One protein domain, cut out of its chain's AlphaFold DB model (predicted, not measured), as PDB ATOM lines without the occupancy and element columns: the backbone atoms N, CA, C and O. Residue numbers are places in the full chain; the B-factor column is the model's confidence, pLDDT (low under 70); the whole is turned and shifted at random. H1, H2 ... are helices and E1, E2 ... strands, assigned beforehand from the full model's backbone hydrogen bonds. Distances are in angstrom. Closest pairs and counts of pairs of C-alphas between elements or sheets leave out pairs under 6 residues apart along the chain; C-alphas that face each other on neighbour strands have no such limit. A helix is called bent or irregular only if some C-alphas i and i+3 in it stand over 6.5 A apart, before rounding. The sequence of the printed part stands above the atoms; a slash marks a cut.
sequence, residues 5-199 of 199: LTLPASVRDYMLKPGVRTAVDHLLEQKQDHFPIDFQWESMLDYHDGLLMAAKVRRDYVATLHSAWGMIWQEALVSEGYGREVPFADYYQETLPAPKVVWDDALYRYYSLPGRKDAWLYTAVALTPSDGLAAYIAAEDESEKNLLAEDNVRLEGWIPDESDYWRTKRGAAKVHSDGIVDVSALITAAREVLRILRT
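What this domain is: This is residues 5 to 199 of the 199 residues of an uncharacterized protein of Halomonas sp. MCCC 1A13316 (UniProt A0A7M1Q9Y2). A twisted sheet of five strands has the second half of one very long helix, H3, and the last helix, H5, packed on it, while the first half of H3 runs on past the sheet and is crossed there by H1 and H2. The small helix H4 sits at the sheet's level, and E6, outside the sheet, leads into H5. The printed part has 195 residues, with helices H1 to H4, then strands E1 to E6, then H5; the sheet's order is E1, E2, E3, E5, E4, all antiparallel, and the class is mixed. The whole is compact, with a radius of gyration of the C-alphas of 19.0 A, yet elongated, spanning 65 by 36 by 27 A.

Where its parts are: H1 is residues 9 to 16, from C-alpha 9 at (45.358, -29.119, 10.156), and H2 is residues 18 to 29, 16.3 A long. H3, residues 41 to 80, covers 58.8 A from C-alpha 41 at (19.493, -42.273, 2.987); it is irregular, with C-alphas 42 and 45 7.4 A apart, and has a kink of 34 degrees near residue 73. H4 is residues 99 to 104. E1, residues 107 to 112, measures 17.4 A, E2, residues 120 to 128, 25.8 A, and E3, residues 132 to 140, 26.4 A. E4 is residues 158 to 160, E5 166 to 168 and E6 180 to 182. H5, residues 184 to 198, is 21.7 A long and ends with C-alpha 198 at (58.524, -19.777, 45.405).

How they stand to each other: E1, E2 and E3 form a meander, each strand the antiparallel neighbour of the one before; N 109 and O 123 are 2.8 A apart, N 124 and O 136 2.9 A. N 137 of E3 and O 166 of E5 are 2.8 A apart, and N 159 of E4 and O 167 of E5 2.8 A. H5 runs along the strands over E3 and E5, at a height over the sheet of 9.6 A. H3 is the hub: it touches H5 at Ile 72 and Ile 187, whose C-alphas are the closest, 4.6 A apart, at a steep tilt of 49 degrees. H2 touches H3 about perpendicular, at 83 degrees, the closest C-alphas being those of Val 24 and Ala 54, 5.0 A apart. H1 touches H3 at 86 degrees, about perpendicular, with C-alphas of Ser 10 and Val 57 closest, 5.3 A. H4 touches H3, the closest C-alphas being those of Val 62 and Val 102, 6.8 A apart. E6 pairs with no named strand, but residues 5 to 6 pair antiparallel with its residues 180 to 181. Every O i to N i+4 pair is within hydrogen-bond range in H1, H2, H4 and H5, and 32 of 36 in H3.

The domain as a whole: The C-alphas farthest apart, of Trp 41 and Thr 199, are 65.2 A apart. The printed part has no cut. The links H2 to H3, H3 to H4, E3 to E4 and E5 to E6 are long. The mean pLDDT of the printed part is 89.8; residues 149 to 153, 163 and 199 are under 70.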
ATOM      1  N   LEU A   5      54.644 -23.775  18.617       97.69
ATOM      2  CA  LEU A   5      53.728 -24.906  18.529       97.69
ATOM      3  C   LEU A   5      53.133 -24.956  17.115       97.69
ATOM      4  O   LEU A   5      52.690 -23.937  16.591       97.69
ATOM      5  N   THR A   6      53.116 -26.137  16.494       97.88
ATOM      6  CA  THR A   6      52.456 -26.349  15.195       97.88
ATOM      7  C   THR A   6      51.129 -27.065  15.404       97.88
ATOM      8  O   THR A   6      51.101 -28.180  15.926       97.88
ATOM      9  N   LEU A   7      50.036 -26.434  14.987       98.12
ATOM     10  CA  LEU A   7      48.699 -27.005  15.074       98.12
ATOM     11  C   LEU A   7      48.481 -28.062  13.980       98.12
ATOM     12  O   LEU A   7      48.784 -27.807  12.809       98.12
ATOM     13  N   PRO A   8      47.877 -29.219  14.307       98.06
ATOM     14  CA  PRO A   8      47.332 -30.119  13.300       98.06
ATOM     15  C   PRO A   8      46.334 -29.386  12.396       98.06
ATOM     16  O   PRO A   8      45.605 -28.508  12.856       98.06
ATOM     17  N   ALA A   9      46.247 -29.776  11.120       97.75
ATOM     18  CA  ALA A   9      45.358 -29.119  10.156       97.75
ATOM     19  C   ALA A   9      43.887 -29.086  10.615       97.75
ATOM     20  O   ALA A   9      43.211 -28.086  10.398       97.75
ATOM     21  N   SER A  10      43.421 -30.140  11.292       97.81
ATOM     22  CA  SER A  10      42.087 -30.240  11.903       97.81
ATOM     23  C   SER A  10      41.835 -29.136  12.936       97.81
ATOM     24  O   SER A  10      40.816 -28.453  12.872       97.81
ATOM     25  N   VAL A  11      42.786 -28.918  13.847       98.19
ATOM     26  CA  VAL A  11      42.710 -27.877  14.881       98.19
ATOM     27  C   VAL A  11      42.867 -26.497  14.259       98.19
ATOM     28  O   VAL A  11      42.051 -25.621  14.510       98.19
ATOM     29  N   ARG A  12      43.863 -26.296  13.389       98.00
ATOM     30  CA  ARG A  12      44.059 -25.024  12.681       98.00
ATOM     31  C   ARG A  12      42.783 -24.593  11.957       98.00
ATOM     32  O   ARG A  12      42.362 -23.446  12.084       98.00
ATOM     33  N   ASP A  13      42.178 -25.497  11.195       98.12
ATOM     34  CA  ASP A  13      40.977 -25.196  10.425       98.12
ATOM     35  C   ASP A  13      39.784 -24.900  11.343       98.12
ATOM     36  O   ASP A  13      39.061 -23.944  11.080       98.12
ATOM     37  N   TYR A  14      39.627 -25.627  12.452       98.06
ATOM     38  CA  TYR A  14      38.640 -25.316  13.493       98.06
ATOM     39  C   TYR A  14      38.836 -23.907  14.093       98.06
ATOM     40  O   TYR A  14      37.883 -23.137  14.242       98.06
ATOM     41  N   MET A  15      40.083 -23.514  14.367       97.75
ATOM     42  CA  MET A  15      40.402 -22.193  14.919       97.75
ATOM     43  C   MET A  15      40.132 -21.063  13.922       97.75
ATOM     44  O   MET A  15      39.574 -20.026  14.287       97.75
ATOM     45  N   LEU A  16      40.505 -21.260  12.655       97.06
ATOM     46  CA  LEU A  16      40.535 -20.195  11.650       97.06
ATOM     47  C   LEU A  16      39.286 -20.114  10.765       97.06
ATOM     48  O   LEU A  16      39.031 -19.056  10.189       97.06
ATOM     49  N   LYS A  17      38.508 -21.193  10.616       97.75
ATOM     50  CA  LYS A  17      37.358 -21.250   9.697       97.75
ATOM     51  C   LYS A  17      36.048 -21.358  10.489       97.75
ATOM     52  O   LYS A  17      35.701 -22.454  10.928       97.75
ATOM     53  N   PRO A  18      35.259 -20.269  10.613       97.12
ATOM     54  CA  PRO A  18      34.008 -20.282  11.374       97.12
ATOM     55  C   PRO A  18      33.026 -21.376  10.941       97.12
ATOM     56  O   PRO A  18      32.432 -22.015  11.795       97.12
ATOM     57  N   GLY A  19      32.911 -21.651   9.635       97.56
ATOM     58  CA  GLY A  19      32.034 -22.716   9.135       97.56
ATOM     59  C   GLY A  19      32.459 -24.125   9.564       97.56
ATOM     60  O   GLY A  19      31.601 -24.946   9.866       97.56
ATOM     61  N   VAL A  20      33.771 -24.393   9.650       96.94
ATOM     62  CA  VAL A  20      34.285 -25.675  10.171       96.94
ATOM     63  C   VAL A  20      33.962 -25.793  11.652       96.94
ATOM     64  O   VAL A  20      33.454 -26.824  12.074       96.94
ATOM     65  N   ARG A  21      34.203 -24.728  12.423       96.75
ATOM     66  CA  ARG A  21      33.872 -24.684  13.849       96.75
ATOM     67  C   ARG A  21      32.394 -24.958  14.101       96.75
ATOM     68  O   ARG A  21      32.083 -25.916  14.787       96.75
ATOM     69  N   THR A  22      31.498 -24.210  13.455       96.75
ATOM     70  CA  THR A  22      30.049 -24.406  13.605       96.75
ATOM     71  C   THR A  22      29.618 -25.837  13.277       96.75
ATOM     72  O   THR A  22      28.794 -26.396  13.994       96.75
ATOM     73  N   ALA A  23      30.173 -26.449  12.226       95.19
ATOM     74  CA  ALA A  23      29.857 -27.832  11.881       95.19
ATOM     75  C   ALA A  23      30.368 -28.831  12.934       95.19
ATOM     76  O   ALA A  23      29.640 -29.746  13.312       95.19
ATOM     77  N   VAL A  24      31.601 -28.653  13.420       96.19
ATOM     78  CA  VAL A  24      32.196 -29.507  14.459       96.19
ATOM     79  C   VAL A  24      31.421 -29.392  15.769       96.19
ATOM     80  O   VAL A  24      31.043 -30.423  16.319       96.19
ATOM     81  N   ASP A  25      31.144 -28.173  16.233       94.88
ATOM     82  CA  ASP A  25      30.413 -27.920  17.480       94.88
ATOM     83  C   ASP A  25      29.037 -28.587  17.429       94.88
ATOM     84  O   ASP A  25      28.687 -29.377  18.304       94.88
ATOM     85  N   HIS A  26      28.311 -28.386  16.328       92.75
ATOM     86  CA  HIS A  26      27.005 -28.998  16.120       92.75
ATOM     87  C   HIS A  26      27.047 -30.533  16.188       92.75
ATOM     88  O   HIS A  26      26.220 -31.150  16.858       92.75
ATOM     89  N   LEU A  27      28.022 -31.160  15.521       92.38
ATOM     90  CA  LEU A  27      28.172 -32.619  15.497       92.38
ATOM     91  C   LEU A  27      28.619 -33.201  16.849       92.38
ATOM     92  O   LEU A  27      28.292 -34.348  17.156       92.38
ATOM     93  N   LEU A  28      29.370 -32.442  17.654       91.25
ATOM     94  CA  LEU A  28      29.811 -32.866  18.987       91.25
ATOM     95  C   LEU A  28      28.733 -32.674  20.064       91.25
ATOM     96  O   LEU A  28      28.725 -33.425  21.040       91.25
ATOM     97  N   GLU A  29      27.847 -31.690  19.905       88.81
ATOM     98  CA  GLU A  29      26.762 -31.395  20.848       88.81
ATOM     99  C   GLU A  29      25.533 -32.295  20.668       88.81
ATOM    100  O   GLU A  29      24.789 -32.531  21.625       88.81
ATOM    101  N   GLN A  30      25.298 -32.808  19.458       83.19
ATOM    102  CA  GLN A  30      24.137 -33.649  19.187       83.19
ATOM    103  C   GLN A  30      24.194 -34.982  19.940       83.19
ATOM    104  O   GLN A  30      25.162 -35.741  19.864       83.19
ATOM    105  N   LYS A  31      23.084 -35.318  20.610       74.69
ATOM    106  CA  LYS A  31      22.838 -36.684  21.079       74.69
ATOM    107  C   LYS A  31      22.643 -37.585  19.864       74.69
ATOM    108  O   LYS A  31      21.676 -37.425  19.125       74.69
ATOM    109  N   GLN A  32      23.543 -38.542  19.680       79.50
ATOM    110  CA  GLN A  32      23.591 -39.430  18.512       79.50
ATOM    111  C   GLN A  32      22.571 -40.581  18.589       79.50
ATOM    112  O   GLN A  32      22.780 -41.645  18.012       79.50
ATOM    113  N   ASP A  33      21.468 -40.377  19.309       82.06
ATOM    114  CA  ASP A  33      20.448 -41.400  19.535       82.06
ATOM    115  C   ASP A  33      19.506 -41.536  18.322       82.06
ATOM    116  O   ASP A  33      18.960 -42.613  18.072       82.06
ATOM    117  N   HIS A  34      19.327 -40.457  17.544       80.62
ATOM    118  CA  HIS A  34      18.418 -40.384  16.393       80.62
ATOM    119  C   HIS A  34      19.002 -39.529  15.256       80.62
ATOM    120  O   HIS A  34      19.736 -38.574  15.504       80.62
ATOM    121  N   PHE A  35      18.634 -39.839  14.009       83.00
ATOM    122  CA  PHE A  35      18.918 -38.970  12.860       83.00
ATOM    123  C   PHE A  35      17.996 -37.733  12.847       83.00
ATOM    124  O   PHE A  35      16.893 -37.790  13.403       83.00
ATOM    125  N   PRO A  36      18.398 -36.635  12.177       81.31
ATOM    126  CA  PRO A  36      17.510 -35.513  11.871       81.31
ATOM    127  C   PRO A  36      16.217 -35.952  11.158       81.31
ATOM    128  O   PRO A  36      16.205 -36.938  10.423       81.31
ATOM    129  N   ILE A  37      15.124 -35.206  11.355       79.75
ATOM    130  CA  ILE A  37      13.785 -35.543  10.821       79.75
ATOM    131  C   ILE A  37      13.775 -35.624   9.282       79.75
ATOM    132  O   ILE A  37      13.008 -36.388   8.703       79.75
ATOM    133  N   ASP A  38      14.625 -34.847   8.623       86.88
ATOM    134  CA  ASP A  38      14.754 -34.706   7.174       86.88
ATOM    135  C   ASP A  38      15.939 -35.491   6.582       86.88
ATOM    136  O   ASP A  38      16.318 -35.281   5.426       86.88
ATOM    137  N   PHE A  39      16.514 -36.423   7.350       89.56
ATOM    138  CA  PHE A  39      17.674 -37.200   6.930       89.56
ATOM    139  C   PHE A  39      17.395 -38.058   5.689       89.56
ATOM    140  O   PHE A  39      16.454 -38.852   5.658       89.56
ATOM    141  N   GLN A  40      18.246 -37.915   4.673       93.19
ATOM    142  CA  GLN A  40      18.181 -38.695   3.438       93.19
ATOM    143  C   GLN A  40      19.126 -39.896   3.511       93.19
ATOM    144  O   GLN A  40      20.222 -39.801   4.066       93.19
ATOM    145  N   TRP A  41      18.717 -41.029   2.935       92.12
ATOM    146  CA  TRP A  41      19.493 -42.273   2.987       92.12
ATOM    147  C   TRP A  41      20.864 -42.127   2.317       92.12
ATOM    148  O   TRP A  41      21.865 -42.656   2.798       92.12
ATOM    149  N   GLU A  42      20.924 -41.355   1.235       94.69
ATOM    150  CA  GLU A  42      22.135 -41.063   0.472       94.69
ATOM    151  C   GLU A  42      23.180 -40.307   1.307       94.69
ATOM    152  O   GLU A  42      24.373 -40.456   1.064       94.69
ATOM    153  N   SER A  43      22.750 -39.567   2.336       91.25
ATOM    154  CA  SER A  43      23.622 -38.799   3.235       91.25
ATOM    155  C   SER A  43      24.194 -39.628   4.392       91.25
ATOM    156  O   SER A  43      24.899 -39.088   5.247       91.25
ATOM    157  N   MET A  44      23.892 -40.931   4.465       91.75
ATOM    158  CA  MET A  44      24.273 -41.780   5.599       91.75
ATOM    159  C   MET A  44      25.782 -41.837   5.834       91.75
ATOM    160  O   MET A  44      26.220 -41.701   6.978       91.75
ATOM    161  N   LEU A  45      26.569 -42.044   4.778       93.69
ATOM    162  CA  LEU A  45      28.025 -42.144   4.896       93.69
ATOM    163  C   LEU A  45      28.639 -40.789   5.248       93.69
ATOM    164  O   LEU A  45      29.364 -40.701   6.235       93.69
ATOM    165  N   ASP A  46      28.243 -39.731   4.538       92.81
ATOM    166  CA  ASP A  46      28.727 -38.366   4.775       92.81
ATOM    167  C   ASP A  46      28.474 -37.902   6.217       92.81
ATOM    168  O   ASP A  46      29.323 -37.253   6.829       92.81
ATOM    169  N   TYR A  47      27.328 -38.270   6.798       91.31
ATOM    170  CA  TYR A  47      27.019 -37.973   8.196       91.31
ATOM    171  C   TYR A  47      27.989 -38.656   9.170       91.31
ATOM    172  O   TYR A  47      28.529 -38.001  10.062       91.31
ATOM    173  N   HIS A  48      28.249 -39.955   8.996       91.88
ATOM    174  CA  HIS A  48      29.169 -40.691   9.871       91.88
ATOM    175  C   HIS A  48      30.623 -40.251   9.679       91.88
ATOM    176  O   HIS A  48      31.362 -40.146  10.662       91.88
ATOM    177  N   ASP A  49      31.019 -39.929   8.448       94.88
ATOM    178  CA  ASP A  49      32.318 -39.328   8.161       94.88
ATOM    179  C   ASP A  49      32.450 -37.969   8.860       94.88
ATOM    180  O   ASP A  49      33.476 -37.687   9.484       94.88
ATOM    181  N   GLY A  50      31.385 -37.161   8.858       94.19
ATOM    182  CA  GLY A  50      31.293 -35.924   9.631       94.19
ATOM    183  C   GLY A  50      31.510 -36.143  11.130       94.19
ATOM    184  O   GLY A  50      32.358 -35.475  11.730       94.19
ATOM    185  N   LEU A  51      30.808 -37.107  11.738       94.00
ATOM    186  CA  LEU A  51      30.973 -37.449  13.159       94.00
ATOM    187  C   LEU A  51      32.406 -37.894  13.478       94.00
ATOM    188  O   LEU A  51      32.989 -37.461  14.477       94.00
ATOM    189  N   LEU A  52      33.001 -38.724  12.618       95.38
ATOM    190  CA  LEU A  52      34.382 -39.172  12.771       95.38
ATOM    191  C   LEU A  52      35.364 -37.997  12.676       95.38
ATOM    192  O   LEU A  52      36.311 -37.917  13.465       95.38
ATOM    193  N   MET A  53      35.141 -37.066  11.746       96.88
ATOM    194  CA  MET A  53      35.967 -35.865  11.609       96.88
ATOM    195  C   MET A  53      35.835 -34.941  12.820       96.88
ATOM    196  O   MET A  53      36.854 -34.472  13.329       96.88
ATOM    197  N   ALA A  54      34.628 -34.734  13.343       96.44
ATOM    198  CA  ALA A  54      34.408 -33.952  14.558       96.44
ATOM    199  C   ALA A  54      35.117 -34.584  15.772       96.44
ATOM    200  O   ALA A  54      35.851 -33.910  16.503       96.44
ATOM    201  N   ALA A  55      35.006 -35.907  15.938       95.00
ATOM    202  CA  ALA A  55      35.727 -36.642  16.977       95.00
ATOM    203  C   ALA A  55      37.255 -36.539  16.816       95.00
ATOM    204  O   ALA A  55      37.979 -36.393  17.807       95.00
ATOM    205  N   LYS A  56      37.756 -36.563  15.574       96.81
ATOM    206  CA  LYS A  56      39.174 -36.353  15.268       96.81
ATOM    207  C   LYS A  56      39.640 -34.949  15.653       96.81
ATOM    208  O   LYS A  56      40.703 -34.838  16.262       96.81
ATOM    209  N   VAL A  57      38.869 -33.904  15.339       97.88
ATOM    210  CA  VAL A  57      39.180 -32.523  15.752       97.88
ATOM    211  C   VAL A  57      39.306 -32.454  17.272       97.88
ATOM    212  O   VAL A  57      40.334 -31.991  17.762       97.88
ATOM    213  N   ARG A  58      38.341 -33.007  18.020       95.88
ATOM    214  CA  ARG A  58      38.393 -33.039  19.491       95.88
ATOM    215  C   ARG A  58      39.639 -33.753  20.018       95.88
ATOM    216  O   ARG A  58      40.319 -33.242  20.904       95.88
ATOM    217  N   ARG A  59      39.986 -34.915  19.456       96.50
ATOM    218  CA  ARG A  59      41.201 -35.654  19.839       96.50
ATOM    219  C   ARG A  59      42.470 -34.847  19.561       96.50
ATOM    220  O   ARG A  59      43.364 -34.806  20.403       96.50
ATOM    221  N   ASP A  60      42.577 -34.251  18.376       98.00
ATOM    222  CA  ASP A  60      43.756 -33.478  17.979       98.00
ATOM    223  C   ASP A  60      43.875 -32.176  18.787       98.00
ATOM    224  O   ASP A  60      44.988 -31.747  19.096       98.00
ATOM    225  N   TYR A  61      42.748 -31.589  19.193       97.75
ATOM    226  CA  TYR A  61      42.691 -30.438  20.089       97.75
ATOM    227  C   TYR A  61      43.241 -30.783  21.478       97.75
ATOM    228  O   TYR A  61      44.162 -30.118  21.947       97.75
ATOM    229  N   VAL A  62      42.789 -31.883  22.093       96.75
ATOM    230  CA  VAL A  62      43.334 -32.353  23.383       96.75
ATOM    231  C   VAL A  62      44.840 -32.617  23.282       96.75
ATOM    232  O   VAL A  62      45.603 -32.198  24.150       96.75
ATOM    233  N   ALA A  63      45.294 -33.267  22.205       97.12
ATOM    234  CA  ALA A  63      46.719 -33.504  21.982       97.12
ATOM    235  C   ALA A  63      47.510 -32.189  21.847       97.12
ATOM    236  O   ALA A  63      48.607 -32.070  22.390       97.12
ATOM    237  N   THR A  64      46.935 -31.193  21.170       98.19
ATOM    238  CA  THR A  64      47.514 -29.850  21.035       98.19
ATOM    239  C   THR A  64      47.656 -29.172  22.393       98.19
ATOM    240  O   THR A  64      48.738 -28.678  22.703       98.19
ATOM    241  N   LEU A  65      46.604 -29.181  23.221       98.06
ATOM    242  CA  LEU A  65      46.656 -28.612  24.569       98.06
ATOM    243  C   LEU A  65      47.682 -29.335  25.445       98.06
ATOM    244  O   LEU A  65      48.448 -28.685  26.146       98.06
ATOM    245  N   HIS A  66      47.768 -30.661  25.358       97.06
ATOM    246  CA  HIS A  66      48.771 -31.428  26.095       97.06
ATOM    247  C   HIS A  66      50.204 -31.044  25.691       97.06
ATOM    248  O   HIS A  66      51.059 -30.829  26.550       97.06
ATOM    249  N   SER A  67      50.478 -30.909  24.388       98.00
ATOM    250  CA  SER A  67      51.774 -30.424  23.895       98.00
ATOM    251  C   SER A  67      52.060 -28.987  24.336       98.00
ATOM    252  O   SER A  67      53.159 -28.708  24.810       98.00
ATOM    253  N   ALA A  68      51.076 -28.092  24.229       98.12
ATOM    254  CA  ALA A  68      51.193 -26.705  24.666       98.12
ATOM    255  C   ALA A  68      51.507 -26.606  26.163       98.12
ATOM    256  O   ALA A  68      52.433 -25.897  26.553       98.12
ATOM    257  N   TRP A  69      50.787 -27.364  26.993       97.88
ATOM    258  CA  TRP A  69      51.021 -27.433  28.430       97.88
ATOM    259  C   TRP A  69      52.452 -27.893  28.723       97.88
ATOM    260  O   TRP A  69      53.152 -27.258  29.507       97.88
ATOM    261  N   GLY A  70      52.920 -28.946  28.043       97.12
ATOM    262  CA  GLY A  70      54.289 -29.446  28.187       97.12
ATOM    263  C   GLY A  70      55.346 -28.384  27.874       97.12
ATOM    264  O   GLY A  70      56.309 -28.221  28.618       97.12
ATOM    265  N   MET A  71      55.138 -27.617  26.803       97.25
ATOM    266  CA  MET A  71      56.049 -26.541  26.408       97.25
ATOM    267  C   MET A  71      56.048 -25.368  27.394       97.25
ATOM    268  O   MET A  71      57.108 -24.816  27.670       97.25
ATOM    269  N   ILE A  72      54.876 -24.977  27.900       97.31
ATOM    270  CA  ILE A  72      54.703 -23.778  28.735       97.31
ATOM    271  C   ILE A  72      55.075 -24.049  30.191       97.31
ATOM    272  O   ILE A  72      55.831 -23.289  30.794       97.31
ATOM    273  N   TRP A  73      54.547 -25.133  30.753       97.06
ATOM    274  CA  TRP A  73      54.543 -25.368  32.192       97.06
ATOM    275  C   TRP A  73      55.583 -26.384  32.643       97.06
ATOM    276  O   TRP A  73      56.244 -26.156  33.651       97.06
ATOM    277  N   GLN A  74      55.758 -27.494  31.920       95.06
ATOM    278  CA  GLN A  74      56.497 -28.651  32.440       95.06
ATOM    279  C   GLN A  74      57.936 -28.321  32.842       95.06
ATOM    280  O   GLN A  74      58.358 -28.641  33.951       95.06
ATOM    281  N   GLU A  75      58.693 -27.679  31.951       91.62
ATOM    282  CA  GLU A  75      60.086 -27.318  32.228       91.62
ATOM    283  C   GLU A  75      60.174 -26.305  33.378       91.62
ATOM    284  O   GLU A  75      61.019 -26.447  34.262       91.62
ATOM    285  N   ALA A  76      59.268 -25.322  33.401       92.69
ATOM    286  CA  ALA A  76      59.232 -24.282  34.421       92.69
ATOM    287  C   ALA A  76      58.935 -24.870  35.814       92.69
ATOM    288  O   ALA A  76      59.690 -24.631  36.756       92.69
ATOM    289  N   LEU A  77      57.911 -25.722  35.919       94.31
ATOM    290  CA  LEU A  77      57.538 -26.426  37.149       94.31
ATOM    291  C   LEU A  77      58.692 -27.274  37.689       94.31
ATOM    292  O   LEU A  77      59.021 -27.184  38.871       94.31
ATOM    293  N   VAL A  78      59.347 -28.058  36.825       90.94
ATOM    294  CA  VAL A  78      60.504 -28.878  37.219       90.94
ATOM    295  C   VAL A  78      61.654 -27.999  37.712       90.94
ATOM    296  O   VAL A  78      62.230 -28.289  38.760       90.94
ATOM    297  N   SER A  79      61.971 -26.916  36.995       88.69
ATOM    298  CA  SER A  79      63.083 -26.024  37.349       88.69
ATOM    299  C   SER A  79      62.876 -25.290  38.679       88.69
ATOM    300  O   SER A  79      63.835 -25.089  39.426       88.69
ATOM    301  N   GLU A  80      61.627 -24.961  39.012       89.31
ATOM    302  CA  GLU A  80      61.278 -24.255  40.246       89.31
ATOM    303  C   GLU A  80      60.901 -25.193  41.407       89.31
ATOM    304  O   GLU A  80      60.598 -24.739  42.508       89.31
ATOM    305  N   GLY A  81      60.989 -26.513  41.206       87.38
ATOM    306  CA  GLY A  81      60.794 -27.510  42.262       87.38
ATOM    307  C   GLY A  81      59.338 -27.920  42.513       87.38
ATOM    308  O   GLY A  81      59.062 -28.592  43.507       87.38
ATOM    309  N   TYR A  82      58.415 -27.595  41.607       87.00
ATOM    310  CA  TYR A  82      57.007 -28.014  41.634       87.00
ATOM    311  C   TYR A  82      56.837 -29.434  41.063       87.00
ATOM    312  O   TYR A  82      56.122 -29.666  40.093       87.00
ATOM    313  N   GLY A  83      57.546 -30.408  41.637       75.88
ATOM    314  CA  GLY A  83      57.625 -31.769  41.086       75.88
ATOM    315  C   GLY A  83      56.477 -32.707  41.471       75.88
ATOM    316  O   GLY A  83      56.375 -33.798  40.912       75.88
ATOM    317  N   ARG A  84      55.633 -32.327  42.437       85.12
ATOM    318  CA  ARG A  84      54.561 -33.190  42.947       85.12
ATOM    319  C   ARG A  84      53.226 -32.796  42.335       85.12
ATOM    320  O   ARG A  84      52.540 -31.914  42.847       85.12
ATOM    321  N   GLU A  85      52.880 -33.478  41.254       90.12
ATOM    322  CA  GLU A  85      51.527 -33.431  40.713       90.12
ATOM    323  C   GLU A  85      50.549 -34.111  41.674       90.12
ATOM    324  O   GLU A  85      50.860 -35.120  42.318       90.12
ATOM    325  N   VAL A  86      49.365 -33.532  41.764       88.06
ATOM    326  CA  VAL A  86      48.247 -34.044  42.547       88.06
ATOM    327  C   VAL A  86      47.576 -35.173  41.762       88.06
ATOM    328  O   VAL A  86      47.399 -35.044  40.547       88.06
ATOM    329  N   PRO A  87      47.207 -36.298  42.390       86.75
ATOM    330  CA  PRO A  87      46.481 -37.348  41.691       86.75
ATOM    331  C   PRO A  87      45.041 -36.905  41.402       86.75
ATOM    332  O   PRO A  87      44.435 -36.185  42.187       86.75
ATOM    333  N   PHE A  88      44.444 -37.408  40.319       85.38
ATOM    334  CA  PHE A  88      43.057 -37.078  39.953       85.38
ATOM    335  C   PHE A  88      42.021 -37.379  41.041       85.38
ATOM    336  O   PHE A  88      40.974 -36.746  41.062       85.38
ATOM    337  N   ALA A  89      42.298 -38.326  41.939       85.19
ATOM    338  CA  ALA A  89      41.411 -38.627  43.063       85.19
ATOM    339  C   ALA A  89      41.204 -37.428  44.006       85.19
ATOM    340  O   ALA A  89      40.185 -37.378  44.688       85.19
ATOM    341  N   ASP A  90      42.141 -36.477  44.003       83.25
ATOM    342  CA  ASP A  90      42.137 -35.299  44.868       83.25
ATOM    343  C   ASP A  90      41.723 -34.019  44.104       83.25
ATOM    344  O   ASP A  90      41.816 -32.922  44.645       83.25
ATOM    345  N   TYR A  91      41.292 -34.128  42.838       81.12
ATOM    346  CA  TYR A  91      40.801 -32.980  42.062       81.12
ATOM    347  C   TYR A  91      39.350 -32.678  42.446       81.12
ATOM    348  O   TYR A  91      38.563 -33.588  42.719       81.12
ATOM    349  N   TYR A  92      38.953 -31.407  42.354       74.56
ATOM    350  CA  TYR A  92      37.536 -31.057  42.336       74.56
ATOM    351  C   TYR A  92      36.863 -31.687  41.110       74.56
ATOM    352  O   TYR A  92      37.427 -31.731  40.016       74.56
ATOM    353  N   GLN A  93      35.635 -32.184  41.273       74.25
ATOM    354  CA  GLN A  93      34.939 -32.899  40.199       74.25
ATOM    355  C   GLN A  93      34.776 -32.046  38.930       74.25
ATOM    356  O   GLN A  93      34.830 -32.573  37.819       74.25
ATOM    357  N   GLU A  94      34.598 -30.739  39.104       72.06
ATOM    358  CA  GLU A  94      34.398 -29.756  38.033       72.06
ATOM    359  C   GLU A  94      35.675 -29.482  37.228       72.06
ATOM    360  O   GLU A  94      35.599 -29.058  36.079       72.06
ATOM    361  N   THR A  95      36.843 -29.786  37.795       70.31
ATOM    362  CA  THR A  95      38.154 -29.489  37.206       70.31
ATOM    363  C   THR A  95      38.933 -30.738  36.807       70.31
ATOM    364  O   THR A  95      40.052 -30.659  36.285       70.31
ATOM    365  N   LEU A  96      38.332 -31.916  37.004       83.62
ATOM    366  CA  LEU A  96      38.805 -33.151  36.399       83.62
ATOM    367  C   LEU A  96      38.933 -32.952  34.881       83.62
ATOM    368  O   LEU A  96      37.998 -32.439  34.258       83.62
ATOM    369  N   PRO A  97      40.032 -33.410  34.249       83.31
ATOM    370  CA  PRO A  97      40.262 -33.259  32.812       83.31
ATOM    371  C   PRO A  97      39.395 -34.237  31.995       83.31
ATOM    372  O   PRO A  97      39.880 -35.041  31.196       83.31
ATOM    373  N   ALA A  98      38.082 -34.196  32.214       87.25
ATOM    374  CA  ALA A  98      37.096 -34.928  31.450       87.25
ATOM    375  C   ALA A  98      37.047 -34.388  30.009       87.25
ATOM    376  O   ALA A  98      37.253 -33.192  29.793       87.25
ATOM    377  N   PRO A  99      36.705 -35.220  29.004       86.69
ATOM    378  CA  PRO A  99      36.732 -34.802  27.602       86.69
ATOM    379  C   PRO A  99      35.931 -33.533  27.292       86.69
ATOM    380  O   PRO A  99      36.339 -32.768  26.426       86.69
ATOM    381  N   LYS A 100      34.803 -33.319  27.984       87.94
ATOM    382  CA  LYS A 100      33.983 -32.111  27.831       87.94
ATOM    383  C   LYS A 100      34.651 -30.884  28.456       87.94
ATOM    384  O   LYS A 100      34.718 -29.865  27.793       87.94
ATOM    385  N   VAL A 101      35.209 -31.010  29.663       89.31
ATOM    386  CA  VAL A 101      35.925 -29.917  30.349       89.31
ATOM    387  C   VAL A 101      37.110 -29.442  29.508       89.31
ATOM    388  O   VAL A 101      37.232 -28.259  29.227       89.31
ATOM    389  N   VAL A 102      37.934 -30.368  29.007       93.31
ATOM    390  CA  VAL A 102      39.095 -29.999  28.178       93.31
ATOM    391  C   VAL A 102      38.683 -29.347  26.855       93.31
ATOM    392  O   VAL A 102      39.425 -28.527  26.323       93.31
ATOM    393  N   TRP A 103      37.530 -29.729  26.299       93.69
ATOM    394  CA  TRP A 103      37.021 -29.177  25.043       93.69
ATOM    395  C   TRP A 103      36.385 -27.793  25.218       93.69
ATOM    396  O   TRP A 103      36.690 -26.894  24.440       93.69
ATOM    397  N   ASP A 104      35.531 -27.633  26.228       90.69
ATOM    398  CA  ASP A 104      34.756 -26.410  26.455       90.69
ATOM    399  C   ASP A 104      35.575 -25.313  27.151       90.69
ATOM    400  O   ASP A 104      35.258 -24.133  27.008       90.69
ATOM    401  N   ASP A 105      36.603 -25.700  27.909       91.50
ATOM    402  CA  ASP A 105      37.302 -24.810  28.829       91.50
ATOM    403  C   ASP A 105      38.832 -24.895  28.664       91.50
ATOM    404  O   ASP A 105      39.404 -24.232  27.792       91.50
ATOM    405  N   ALA A 106      39.515 -25.734  29.451       93.56
ATOM    406  CA  ALA A 106      40.973 -25.808  29.456       93.56
ATOM    407  C   ALA A 106      41.509 -27.189  29.867       93.56
ATOM    408  O   ALA A 106      40.817 -28.025  30.450       93.56
ATOM    409  N   LEU A 107      42.794 -27.425  29.590       95.06
ATOM    410  CA  LEU A 107      43.527 -28.563  30.145       95.06
ATOM    411  C   LEU A 107      44.155 -28.180  31.490       95.06
ATOM    412  O   LEU A 107      45.231 -27.580  31.514       95.06
ATOM    413  N   TYR A 108      43.494 -28.561  32.584       92.50
ATOM    414  CA  TYR A 108      43.921 -28.302  33.960       92.50
ATOM    415  C   TYR A 108      44.895 -29.352  34.503       92.50
ATOM    416  O   TYR A 108      44.726 -30.552  34.267       92.50
ATOM    417  N   ARG A 109      45.890 -28.901  35.278       92.88
ATOM    418  CA  ARG A 109      46.789 -29.743  36.083       92.88
ATOM    419  C   ARG A 109      47.150 -29.073  37.403       92.88
ATOM    420  O   ARG A 109      47.381 -27.863  37.453       92.88
ATOM    421  N   TYR A 110      47.249 -29.897  38.438       91.62
ATOM    422  CA  TYR A 110      47.362 -29.484  39.831       91.62
ATOM    423  C   TYR A 110      48.689 -29.935  40.428       91.62
ATOM    424  O   TYR A 110      49.106 -31.078  40.228       91.62
ATOM    425  N   TYR A 111      49.317 -29.071  41.218       92.19
ATOM    426  CA  TYR A 111      50.586 -29.343  41.893       92.19
ATOM    427  C   TYR A 111      50.528 -28.902  43.352       92.19
ATOM    428  O   TYR A 111      49.889 -27.909  43.679       92.19
ATOM    429  N   SER A 112      51.223 -29.602  44.245       88.88
ATOM    430  CA  SER A 112      51.433 -29.092  45.606       88.88
ATOM    431  C   SER A 112      52.425 -27.924  45.588       88.88
ATOM    432  O   SER A 112      53.456 -28.010  44.912       88.88
ATOM    433  N   LEU A 113      52.173 -26.865  46.365       87.62
ATOM    434  CA  LEU A 113      53.153 -25.786  46.532       87.62
ATOM    435  C   LEU A 113      54.348 -26.257  47.389       87.62
ATOM    436  O   LEU A 113      54.157 -26.762  48.500       87.62
ATOM    437  N   PRO A 114      55.600 -26.060  46.938       81.56
ATOM    438  CA  PRO A 114      56.781 -26.351  47.740       81.56
ATOM    439  C   PRO A 114      56.794 -25.552  49.048       81.56
ATOM    440  O   PRO A 114      56.583 -24.343  49.058       81.56
ATOM    441  N   GLY A 115      57.068 -26.226  50.167       78.94
ATOM    442  CA  GLY A 115      57.218 -25.581  51.478       78.94
ATOM    443  C   GLY A 115      55.918 -25.102  52.135       78.94
ATOM    444  O   GLY A 115      55.964 -24.692  53.293       78.94
ATOM    445  N   ARG A 116      54.767 -25.201  51.458       79.44
ATOM    446  CA  ARG A 116      53.449 -24.890  52.021       79.44
ATOM    447  C   ARG A 116      52.630 -26.167  52.113       79.44
ATOM    448  O   ARG A 116      52.294 -26.784  51.105       79.44
ATOM    449  N   LYS A 117      52.362 -26.595  53.345       73.75
ATOM    450  CA  LYS A 117      51.441 -27.701  53.584       73.75
ATOM    451  C   LYS A 117      50.038 -27.227  53.195       73.75
ATOM    452  O   LYS A 117      49.702 -26.084  53.485       73.75
ATOM    453  N   ASP A 118      49.277 -28.085  52.525       80.44
ATOM    454  CA  ASP A 118      47.862 -27.846  52.224       80.44
ATOM    455  C   ASP A 118      47.609 -26.628  51.295       80.44
ATOM    456  O   ASP A 118      46.576 -25.978  51.374       80.44
ATOM    457  N   ALA A 119      48.555 -26.332  50.390       86.31
ATOM    458  CA  ALA A 119      48.401 -25.328  49.333       86.31
ATOM    459  C   ALA A 119      48.612 -25.930  47.933       86.31
ATOM    460  O   ALA A 119      49.516 -26.751  47.715       86.31
ATOM    461  N   TRP A 120      47.800 -25.478  46.980       88.81
ATOM    462  CA  TRP A 120      47.687 -26.034  45.636       88.81
ATOM    463  C   TRP A 120      47.970 -24.988  44.565       88.81
ATOM    464  O   TRP A 120      47.576 -23.830  44.661       88.81
ATOM    465  N   LEU A 121      48.691 -25.420  43.537       91.94
ATOM    466  CA  LEU A 121      49.002 -24.662  42.343       91.94
ATOM    467  C   LEU A 121      48.186 -25.248  41.203       91.94
ATOM    468  O   LEU A 121      48.286 -26.438  40.897       91.94
ATOM    469  N   TYR A 122      47.456 -24.381  40.530       92.38
ATOM    470  CA  TYR A 122      46.622 -24.697  39.393       92.38
ATOM    471  C   TYR A 122      47.323 -24.167  38.157       92.38
ATOM    472  O   TYR A 122      47.710 -23.003  38.113       92.38
ATOM    473  N   THR A 123      47.487 -25.010  37.147       94.75
ATOM    474  CA  THR A 123      48.006 -24.602  35.840       94.75
ATOM    475  C   THR A 123      47.046 -25.065  34.767       94.75
ATOM    476  O   THR A 123      46.553 -26.192  34.819       94.75
ATOM    477  N   ALA A 124      46.794 -24.221  33.776       95.25
ATOM    478  CA  ALA A 124      45.973 -24.603  32.640       95.25
ATOM    479  C   ALA A 124      46.478 -24.000  31.334       95.25
ATOM    480  O   ALA A 124      47.263 -23.045  31.310       95.25
ATOM    481  N   VAL A 125      46.016 -24.583  30.232       97.19
ATOM    482  CA  VAL A 125      46.109 -23.994  28.897       97.19
ATOM    483  C   VAL A 125      44.775 -24.144  28.177       97.19
ATOM    484  O   VAL A 125      44.162 -25.210  28.230       97.19
ATOM    485  N   ALA A 126      44.356 -23.093  27.480       96.50
ATOM    486  CA  ALA A 126      43.156 -23.082  26.647       96.50
ATOM    487  C   ALA A 126      43.483 -22.508  25.268       96.50
ATOM    488  O   ALA A 126      44.398 -21.693  25.129       96.50
ATOM    489  N   LEU A 127      42.739 -22.925  24.246       97.31
ATOM    490  CA  LEU A 127      42.940 -22.485  22.870       97.31
ATOM    491  C   LEU A 127      41.601 -22.047  22.269       97.31
ATOM    492  O   LEU A 127      40.809 -22.876  21.839       97.31
ATOM    493  N   THR A 128      41.358 -20.737  22.182       95.50
ATOM    494  CA  THR A 128      40.079 -20.207  21.669       95.50
ATOM    495  C   THR A 128      40.253 -19.386  20.387       95.50
ATOM    496  O   THR A 128      41.300 -18.757  20.187       95.50
ATOM    497  N   PRO A 129      39.255 -19.360  19.479       93.50
ATOM    498  CA  PRO A 129      39.338 -18.571  18.247       93.50
ATOM    499  C   PRO A 129      39.574 -17.071  18.468       93.50
ATOM    500  O   PRO A 129      40.170 -16.422  17.610       93.50
ATOM    501  N   SER A 130      39.109 -16.509  19.589       90.56
ATOM    502  CA  SER A 130      39.266 -15.083  19.901       90.56
ATOM    503  C   SER A 130      40.625 -14.754  20.512       90.56
ATOM    504  O   SER A 130      41.216 -13.726  20.176       90.56
ATOM    505  N   ASP A 131      41.123 -15.614  21.402       91.31
ATOM    506  CA  ASP A 131      42.264 -15.279  22.253       91.31
ATOM    507  C   ASP A 131      43.562 -15.940  21.788       91.31
ATOM    508  O   ASP A 131      44.644 -15.479  22.161       91.31
ATOM    509  N   GLY A 132      43.467 -16.971  20.943       95.94
ATOM    510  CA  GLY A 132      44.579 -17.855  20.626       95.94
ATOM    511  C   GLY A 132      44.864 -18.813  21.780       95.94
ATOM    512  O   GLY A 132      43.954 -19.211  22.506       95.94
ATOM    513  N   LEU A 133      46.129 -19.204  21.922       98.06
ATOM    514  CA  LEU A 133      46.581 -20.009  23.049       98.06
ATOM    515  C   LEU A 133      46.782 -19.104  24.270       98.06
ATOM    516  O   LEU A 133      47.481 -18.092  24.198       98.06
ATOM    517  N   ALA A 134      46.191 -19.487  25.394       96.94
ATOM    518  CA  ALA A 134      46.337 -18.811  26.671       96.94
ATOM    519  C   ALA A 134      46.819 -19.795  27.740       96.94
ATOM    520  O   ALA A 134      46.470 -20.976  27.714       96.94
ATOM    521  N   ALA A 135      47.618 -19.290  28.676       97.00
ATOM    522  CA  ALA A 135      48.020 -20.006  29.877       97.00
ATOM    523  C   ALA A 135      47.303 -19.408  31.093       97.00
ATOM    524  O   ALA A 135      47.071 -18.198  31.138       97.00
ATOM    525  N   TYR A 136      46.971 -20.265  32.055       95.12
ATOM    526  CA  TYR A 136      46.230 -19.928  33.268       95.12
ATOM    527  C   TYR A 136      46.984 -20.427  34.489       95.12
ATOM    528  O   TYR A 136      47.592 -21.500  34.441       95.12
ATOM    529  N   ILE A 137      46.926 -19.662  35.574       93.69
ATOM    530  CA  ILE A 137      47.528 -20.026  36.849       93.69
ATOM    531  C   ILE A 137      46.702 -19.500  38.019       93.69
ATOM    532  O   ILE A 137      46.244 -18.362  38.000       93.69
ATOM    533  N   ALA A 138      46.547 -20.320  39.048       91.31
ATOM    534  CA  ALA A 138      46.071 -19.896  40.360       91.31
ATOM    535  C   ALA A 138      46.911 -20.587  41.431       91.31
ATOM    536  O   ALA A 138      47.522 -21.628  41.178       91.31
ATOM    537  N   ALA A 139      46.967 -20.006  42.621       90.12
ATOM    538  CA  ALA A 139      47.572 -20.642  43.776       90.12
ATOM    539  C   ALA A 139      46.680 -20.377  44.981       90.12
ATOM    540  O   ALA A 139      46.382 -19.221  45.266       90.12
ATOM    541  N   GLU A 140      46.273 -21.427  45.678       88.31
ATOM    542  CA  GLU A 140      45.326 -21.344  46.790       88.31
ATOM    543  C   GLU A 140      45.875 -22.103  47.995       88.31
ATOM    544  O   GLU A 140      46.611 -23.083  47.844       88.31
ATOM    545  N   ASP A 141      45.547 -21.639  49.195       85.50
ATOM    546  CA  ASP A 141      45.757 -22.397  50.429       85.50
ATOM    547  C   ASP A 141      44.505 -23.201  50.828       85.50
ATOM    548  O   ASP A 141      43.491 -23.203  50.132       85.50
ATOM    549  N   GLU A 142      44.570 -23.894  51.965       79.81
ATOM    550  CA  GLU A 142      43.467 -24.698  52.510       79.81
ATOM    551  C   GLU A 142      42.190 -23.900  52.815       79.81
ATOM    552  O   GLU A 142      41.127 -24.489  52.989       79.81
ATOM    553  N   SER A 143      42.293 -22.572  52.914       80.06
ATOM    554  CA  SER A 143      41.164 -21.667  53.137       80.06
ATOM    555  C   SER A 143      40.612 -21.103  51.827       80.06
ATOM    556  O   SER A 143      39.851 -20.136  51.872       80.06
ATOM    557  N   GLU A 144      41.025 -21.657  50.680       76.88
ATOM    558  CA  GLU A 144      40.707 -21.167  49.332       76.88
ATOM    559  C   GLU A 144      41.190 -19.720  49.117       76.88
ATOM    560  O   GLU A 144      40.727 -19.001  48.231       76.88
ATOM    561  N   LYS A 145      42.153 -19.253  49.928       80.88
ATOM    562  CA  LYS A 145      42.702 -17.911  49.773       80.88
ATOM    563  C   LYS A 145      43.648 -17.906  48.581       80.88
ATOM    564  O   LYS A 145      44.689 -18.566  48.593       80.88
ATOM    565  N   ASN A 146      43.337 -17.069  47.596       81.62
ATOM    566  CA  ASN A 146      44.201 -16.844  46.449       81.62
ATOM    567  C   ASN A 146      45.520 -16.162  46.863       81.62
ATOM    568  O   ASN A 146      45.566 -14.987  47.234       81.62
ATOM    569  N   LEU A 147      46.613 -16.912  46.760       82.19
ATOM    570  CA  LEU A 147      47.973 -16.488  47.086       82.19
ATOM    571  C   LEU A 147      48.556 -15.518  46.046       82.19
ATOM    572  O   LEU A 147      49.551 -14.853  46.326       82.19
ATOM    573  N   LEU A 148      47.950 -15.423  44.858       79.81
ATOM    574  CA  LEU A 148      48.321 -14.470  43.807       79.81
ATOM    575  C   LEU A 148      47.511 -13.166  43.857       79.81
ATOM    576  O   LEU A 148      47.852 -12.224  43.144       79.81
ATOM    577  N   ALA A 149      46.452 -13.095  44.668       69.25
ATOM    578  CA  ALA A 149      45.596 -11.911  44.794       69.25
ATOM    579  C   ALA A 149      46.079 -10.898  45.849       69.25
ATOM    580  O   ALA A 149      45.427  -9.876  46.052       69.25
ATOM    581  N   GLU A 150      47.200 -11.145  46.538       63.22
ATOM    582  CA  GLU A 150      47.726 -10.188  47.518       63.22
ATOM    583  C   GLU A 150      48.161  -8.874  46.834       63.22
ATOM    584  O   GLU A 150      48.841  -8.897  45.806       63.22
ATOM    585  N   ASP A 151      47.784  -7.731  47.435       54.09
ATOM    586  CA  ASP A 151      47.712  -6.356  46.880       54.09
ATOM    587  C   ASP A 151      48.971  -5.784  46.178       54.09
ATOM    588  O   ASP A 151      48.964  -4.643  45.714       54.09
ATOM    589  N   ASN A 152      50.068  -6.535  46.065       55.69
ATOM    590  CA  ASN A 152      51.344  -6.065  45.520       55.69
ATOM    591  C   ASN A 152      51.980  -6.969  44.449       55.69
ATOM    592  O   ASN A 152      53.058  -6.633  43.952       55.69
ATOM    593  N   VAL A 153      51.354  -8.082  44.051       67.38
ATOM    594  CA  VAL A 153      51.932  -8.958  43.017       67.38
ATOM    595  C   VAL A 153      51.540  -8.458  41.624       67.38
ATOM    596  O   VAL A 153      50.444  -8.699  41.124       67.38
ATOM    597  N   ARG A 154      52.453  -7.741  40.959       71.38
ATOM    598  CA  ARG A 154      52.324  -7.431  39.527       71.38
ATOM    599  C   ARG A 154      52.936  -8.554  38.706       71.38
ATOM    600  O   ARG A 154      54.154  -8.691  38.665       71.38
ATOM    601  N   LEU A 155      52.086  -9.305  38.019       83.62
ATOM    602  CA  LEU A 155      52.502 -10.351  37.094       83.62
ATOM    603  C   LEU A 155      52.559  -9.794  35.665       83.62
ATOM    604  O   LEU A 155      51.531  -9.605  35.009       83.62
ATOM    605  N   GLU A 156      53.758  -9.487  35.168       84.69
ATOM    606  CA  GLU A 156      53.916  -8.983  33.802       84.69
ATOM    607  C   GLU A 156      53.431 -10.024  32.777       84.69
ATOM    608  O   GLU A 156      53.747 -11.206  32.849       84.69
ATOM    609  N   GLY A 157      52.599  -9.594  31.823       87.06
ATOM    610  CA  GLY A 157      52.012 -10.492  30.817       87.06
ATOM    611  C   GLY A 157      50.748 -11.237  31.263       87.06
ATOM    612  O   GLY A 157      50.067 -11.814  30.409       87.06
ATOM    613  N   TRP A 158      50.373 -11.135  32.539       92.31
ATOM    614  CA  TRP A 158      49.158 -11.716  33.102       92.31
ATOM    615  C   TRP A 158      48.085 -10.650  33.355       92.31
ATOM    616  O   TRP A 158      48.377  -9.463  33.514       92.31
ATOM    617  N   ILE A 159      46.827 -11.078  33.356       91.38
ATOM    618  CA  ILE A 159      45.660 -10.298  33.771       91.38
ATOM    619  C   ILE A 159      44.794 -11.169  34.694       91.38
ATOM    620  O   ILE A 159      44.734 -12.381  34.464       91.38
ATOM    621  N   PRO A 160      44.133 -10.587  35.708       88.69
ATOM    622  CA  PRO A 160      43.128 -11.304  36.486       88.69
ATOM    623  C   PRO A 160      41.987 -11.784  35.581       88.69
ATOM    624  O   PRO A 160      41.591 -11.066  34.657       88.69
ATOM    625  N   ASP A 161      41.489 -12.986  35.842       84.81
ATOM    626  CA  ASP A 161      40.289 -13.562  35.237       84.81
ATOM    627  C   ASP A 161      39.140 -13.593  36.255       84.81
ATOM    628  O   ASP A 161      39.362 -13.441  37.454       84.81
ATOM    629  N   GLU A 162      37.906 -13.787  35.789       70.56
ATOM    630  CA  GLU A 162      36.692 -13.667  36.622       70.56
ATOM    631  C   GLU A 162      36.582 -14.706  37.764       70.56
ATOM    632  O   GLU A 162      35.736 -14.547  38.641       70.56
ATOM    633  N   SER A 163      37.453 -15.721  37.792       65.94
ATOM    634  CA  SER A 163      37.383 -16.881  38.697       65.94
ATOM    635  C   SER A 163      38.620 -17.049  39.594       65.94
ATOM    636  O   SER A 163      39.064 -18.170  39.799       65.94
ATOM    637  N   ASP A 164      39.246 -15.961  40.056       74.25
ATOM    638  CA  ASP A 164      40.483 -15.978  40.872       74.25
ATOM    639  C   ASP A 164      41.736 -16.556  40.173       74.25
ATOM    640  O   ASP A 164      42.847 -16.551  40.713       74.25
ATOM    641  N   TYR A 165      41.615 -16.949  38.908       85.00
ATOM    642  CA  TYR A 165      42.755 -17.275  38.062       85.00
ATOM    643  C   TYR A 165      43.423 -16.014  37.526       85.00
ATOM    644  O   TYR A 165      42.801 -14.988  37.261       85.00
ATOM    645  N   TRP A 166      44.715 -16.134  37.267       92.12
ATOM    646  CA  TRP A 166      45.429 -15.252  36.365       92.12
ATOM    647  C   TRP A 166      45.542 -15.927  35.012       92.12
ATOM    648  O   TRP A 166      45.898 -17.101  34.911       92.12
ATOM    649  N   ARG A 167      45.303 -15.164  33.952       93.62
ATOM    650  CA  ARG A 167      45.473 -15.624  32.574       93.62
ATOM    651  C   ARG A 167      46.432 -14.733  31.813       93.62
ATOM    652  O   ARG A 167      46.532 -13.533  32.065       93.62
ATOM    653  N   THR A 168      47.119 -15.283  30.826       95.12
ATOM    654  CA  THR A 168      47.941 -14.465  29.929       95.12
ATOM    655  C   THR A 168      47.072 -13.521  29.089       95.12
ATOM    656  O   THR A 168      45.926 -13.843  28.745       95.12
ATOM    657  N   LYS A 169      47.615 -12.347  28.736       92.81
ATOM    658  CA  LYS A 169      46.920 -11.334  27.915       92.81
ATOM    659  C   LYS A 169      46.331 -11.941  26.635       92.81
ATOM    660  O   LYS A 169      46.967 -12.755  25.966       92.81
ATOM    661  N   ARG A 170      45.123 -11.503  26.259       91.31
ATOM    662  CA  ARG A 170      44.462 -11.928  25.011       91.31
ATOM    663  C   ARG A 170      45.374 -11.704  23.807       91.31
ATOM    664  O   ARG A 170      45.920 -10.615  23.633       91.31
ATOM    665  N   GLY A 171      45.522 -12.730  22.971       90.50
ATOM    666  CA  GLY A 171      46.363 -12.666  21.783       90.50
ATOM    667  C   GLY A 171      47.867 -12.642  22.062       90.50
ATOM    668  O   GLY A 171      48.613 -12.279  21.155       90.50
ATOM    669  N   ALA A 172      48.320 -13.014  23.266       92.06
ATOM    670  CA  ALA A 172      49.744 -13.193  23.560       92.06
ATOM    671  C   ALA A 172      50.386 -14.294  22.694       92.06
ATOM    672  O   ALA A 172      51.554 -14.175  22.338       92.06
ATOM    673  N   ALA A 173      49.614 -15.317  22.313       96.56
ATOM    674  CA  ALA A 173      50.032 -16.381  21.406       96.56
ATOM    675  C   ALA A 173      48.919 -16.670  20.382       96.56
ATOM    676  O   ALA A 173      48.053 -17.525  20.578       96.56
ATOM    677  N   LYS A 174      48.898 -15.902  19.286       96.69
ATOM    678  CA  LYS A 174      47.869 -16.021  18.240       96.69
ATOM    679  C   LYS A 174      48.118 -17.216  17.326       96.69
ATOM    680  O   LYS A 174      49.257 -17.576  17.044       96.69
ATOM    681  N   VAL A 175      47.026 -17.767  16.802       96.31
ATOM    682  CA  VAL A 175      47.073 -18.758  15.724       96.31
ATOM    683  C   VAL A 175      47.297 -18.048  14.393       96.31
ATOM    684  O   VAL A 175      46.452 -17.272  13.947       96.31
ATOM    685  N   HIS A 176      48.439 -18.310  13.760       95.19
ATOM    686  CA  HIS A 176      48.755 -17.810  12.426       95.19
ATOM    687  C   HIS A 176      48.086 -18.661  11.335       95.19
ATOM    688  O   HIS A 176      47.664 -19.794  11.573       95.19
ATOM    689  N   SER A 177      47.975 -18.123  10.114       94.19
ATOM    690  CA  SER A 177      47.281 -18.787   8.995       94.19
ATOM    691  C   SER A 177      47.898 -20.125   8.578       94.19
ATOM    692  O   SER A 177      47.211 -20.986   8.034       94.19
ATOM    693  N   ASP A 178      49.192 -20.304   8.826       95.31
ATOM    694  CA  ASP A 178      49.936 -21.545   8.605       95.31
ATOM    695  C   ASP A 178      49.733 -22.585   9.726       95.31
ATOM    696  O   ASP A 178      50.096 -23.747   9.551       95.31
ATOM    697  N   GLY A 179      49.078 -22.214  10.830       94.50
ATOM    698  CA  GLY A 179      48.890 -23.055  12.010       94.50
ATOM    699  C   GLY A 179      50.047 -22.990  13.003       94.50
ATOM    700  O   GLY A 179      50.110 -23.831  13.895       94.50
ATOM    701  N   ILE A 180      50.957 -22.025  12.871       97.38
ATOM    702  CA  ILE A 180      52.020 -21.792  13.849       97.38
ATOM    703  C   ILE A 180      51.492 -20.903  14.980       97.38
ATOM    704  O   ILE A 180      50.699 -19.985  14.758       97.38
ATOM    705  N   VAL A 181      51.936 -21.181  16.204       97.81
ATOM    706  CA  VAL A 181      51.712 -20.360  17.400       97.81
ATOM    707  C   VAL A 181      53.066 -20.131  18.077       97.81
ATOM    708  O   VAL A 181      53.710 -21.099  18.482       97.81
ATOM    709  N   ASP A 182      53.519 -18.880  18.210       97.44
ATOM    710  CA  ASP A 182      54.697 -18.556  19.032       97.44
ATOM    711  C   ASP A 182      54.300 -18.573  20.513       97.44
ATOM    712  O   ASP A 182      53.423 -17.821  20.942       97.44
ATOM    713  N   VAL A 183      54.932 -19.451  21.292       97.31
ATOM    714  CA  VAL A 183      54.636 -19.657  22.716       97.31
ATOM    715  C   VAL A 183      55.712 -19.078  23.637       97.31
ATOM    716  O   VAL A 183      55.622 -19.211  24.855       97.31
ATOM    717  N   SER A 184      56.720 -18.396  23.088       95.88
ATOM    718  CA  SER A 184      57.880 -17.889  23.836       95.88
ATOM    719  C   SER A 184      57.481 -16.927  24.958       95.88
ATOM    720  O   SER A 184      58.041 -16.969  26.057       95.88
ATOM    721  N   ALA A 185      56.488 -16.071  24.695       94.56
ATOM    722  CA  ALA A 185      55.964 -15.134  25.685       94.56
ATOM    723  C   ALA A 185      55.275 -15.869  26.847       94.56
ATOM    724  O   ALA A 185      55.495 -15.517  28.003       94.56
ATOM    725  N   LEU A 186      54.509 -16.927  26.550       96.56
ATOM    726  CA  LEU A 186      53.830 -17.736  27.567       96.56
ATOM    727  C   LEU A 186      54.837 -18.500  28.435       96.56
ATOM    728  O   LEU A 186      54.689 -18.534  29.650       96.56
ATOM    729  N   ILE A 187      55.892 -19.053  27.830       95.81
ATOM    730  CA  ILE A 187      56.972 -19.752  28.549       95.81
ATOM    731  C   ILE A 187      57.698 -18.804  29.505       95.81
ATOM    732  O   ILE A 187      57.976 -19.152  30.652       95.81
ATOM    733  N   THR A 188      57.994 -17.588  29.042       94.06
ATOM    734  CA  THR A 188      58.650 -16.565  29.866       94.06
ATOM    735  C   THR A 188      57.759 -16.176  31.047       94.06
ATOM    736  O   THR A 188      58.210 -16.218  32.190       94.06
ATOM    737  N   ALA A 189      56.481 -15.898  30.774       93.75
ATOM    738  CA  ALA A 189      55.483 -15.548  31.778       93.75
ATOM    739  C   ALA A 189      55.274 -16.660  32.825       93.75
ATOM    740  O   ALA A 189      55.178 -16.363  34.015       93.75
ATOM    741  N   ALA A 190      55.251 -17.931  32.402       94.56
ATOM    742  CA  ALA A 190      55.118 -19.100  33.275       94.56
ATOM    743  C   ALA A 190      56.314 -19.264  34.227       94.56
ATOM    744  O   ALA A 190      56.137 -19.496  35.421       94.56
ATOM    745  N   ARG A 191      57.545 -19.106  33.726       93.19
ATOM    746  CA  ARG A 191      58.755 -19.169  34.565       93.19
ATOM    747  C   ARG A 191      58.786 -18.049  35.598       93.19
ATOM    748  O   ARG A 191      59.134 -18.282  36.752       93.19
ATOM    749  N   GLU A 192      58.420 -16.840  35.189       91.75
ATOM    750  CA  GLU A 192      58.440 -15.682  36.076       91.75
ATOM    751  C   GLU A 192      57.461 -15.831  37.245       91.75
ATOM    752  O   GLU A 192      57.866 -15.642  38.393       91.75
ATOM    753  N   VAL A 193      56.212 -16.227  36.974       91.44
ATOM    754  CA  VAL A 193      55.195 -16.373  38.026       91.44
ATOM    755  C   VAL A 193      55.537 -17.492  39.014       91.44
ATOM    756  O   VAL A 193      55.395 -17.304  40.219       91.44
ATOM    757  N   LEU A 194      56.068 -18.625  38.540       91.75
ATOM    758  CA  LEU A 194      56.480 -19.723  39.423       91.75
ATOM    759  C   LEU A 194      57.655 -19.327  40.322       91.75
ATOM    760  O   LEU A 194      57.686 -19.690  41.495       91.75
ATOM    761  N   ARG A 195      58.593 -18.525  39.810       88.62
ATOM    762  CA  ARG A 195      59.698 -17.987  40.611       88.62
ATOM    763  C   ARG A 195      59.206 -17.048  41.718       88.62
ATOM    764  O   ARG A 195      59.763 -17.079  42.810       88.62
ATOM    765  N   ILE A 196      58.180 -16.235  41.447       86.44
ATOM    766  CA  ILE A 196      57.552 -15.344  42.442       86.44
ATOM    767  C   ILE A 196      56.826 -16.156  43.521       86.44
ATOM    768  O   ILE A 196      56.964 -15.869  44.702       86.44
ATOM    769  N   LEU A 197      56.087 -17.198  43.133       84.06
ATOM    770  CA  LEU A 197      55.358 -18.056  44.075       84.06
ATOM    771  C   LEU A 197      56.263 -18.876  45.001       84.06
ATOM    772  O   LEU A 197      55.805 -19.385  46.026       84.06
ATOM    773  N   ARG A 198      57.531 -19.043  44.626       79.19
ATOM    774  CA  ARG A 198      58.524 -19.777  45.405       79.19
ATOM    775  C   ARG A 198      59.163 -18.938  46.518       79.19
ATOM    776  O   ARG A 198      59.625 -19.526  47.498       79.19
ATOM    777  N   THR A 199      59.261 -17.619  46.341       69.38
ATOM    778  CA  THR A 199      59.842 -16.688  47.329       69.38
ATOM    779  C   THR A 199      58.902 -16.415  48.490       69.38
ATOM    780  O   THR A 199      59.422 -16.322  49.623       69.38
TER     781      THR A 199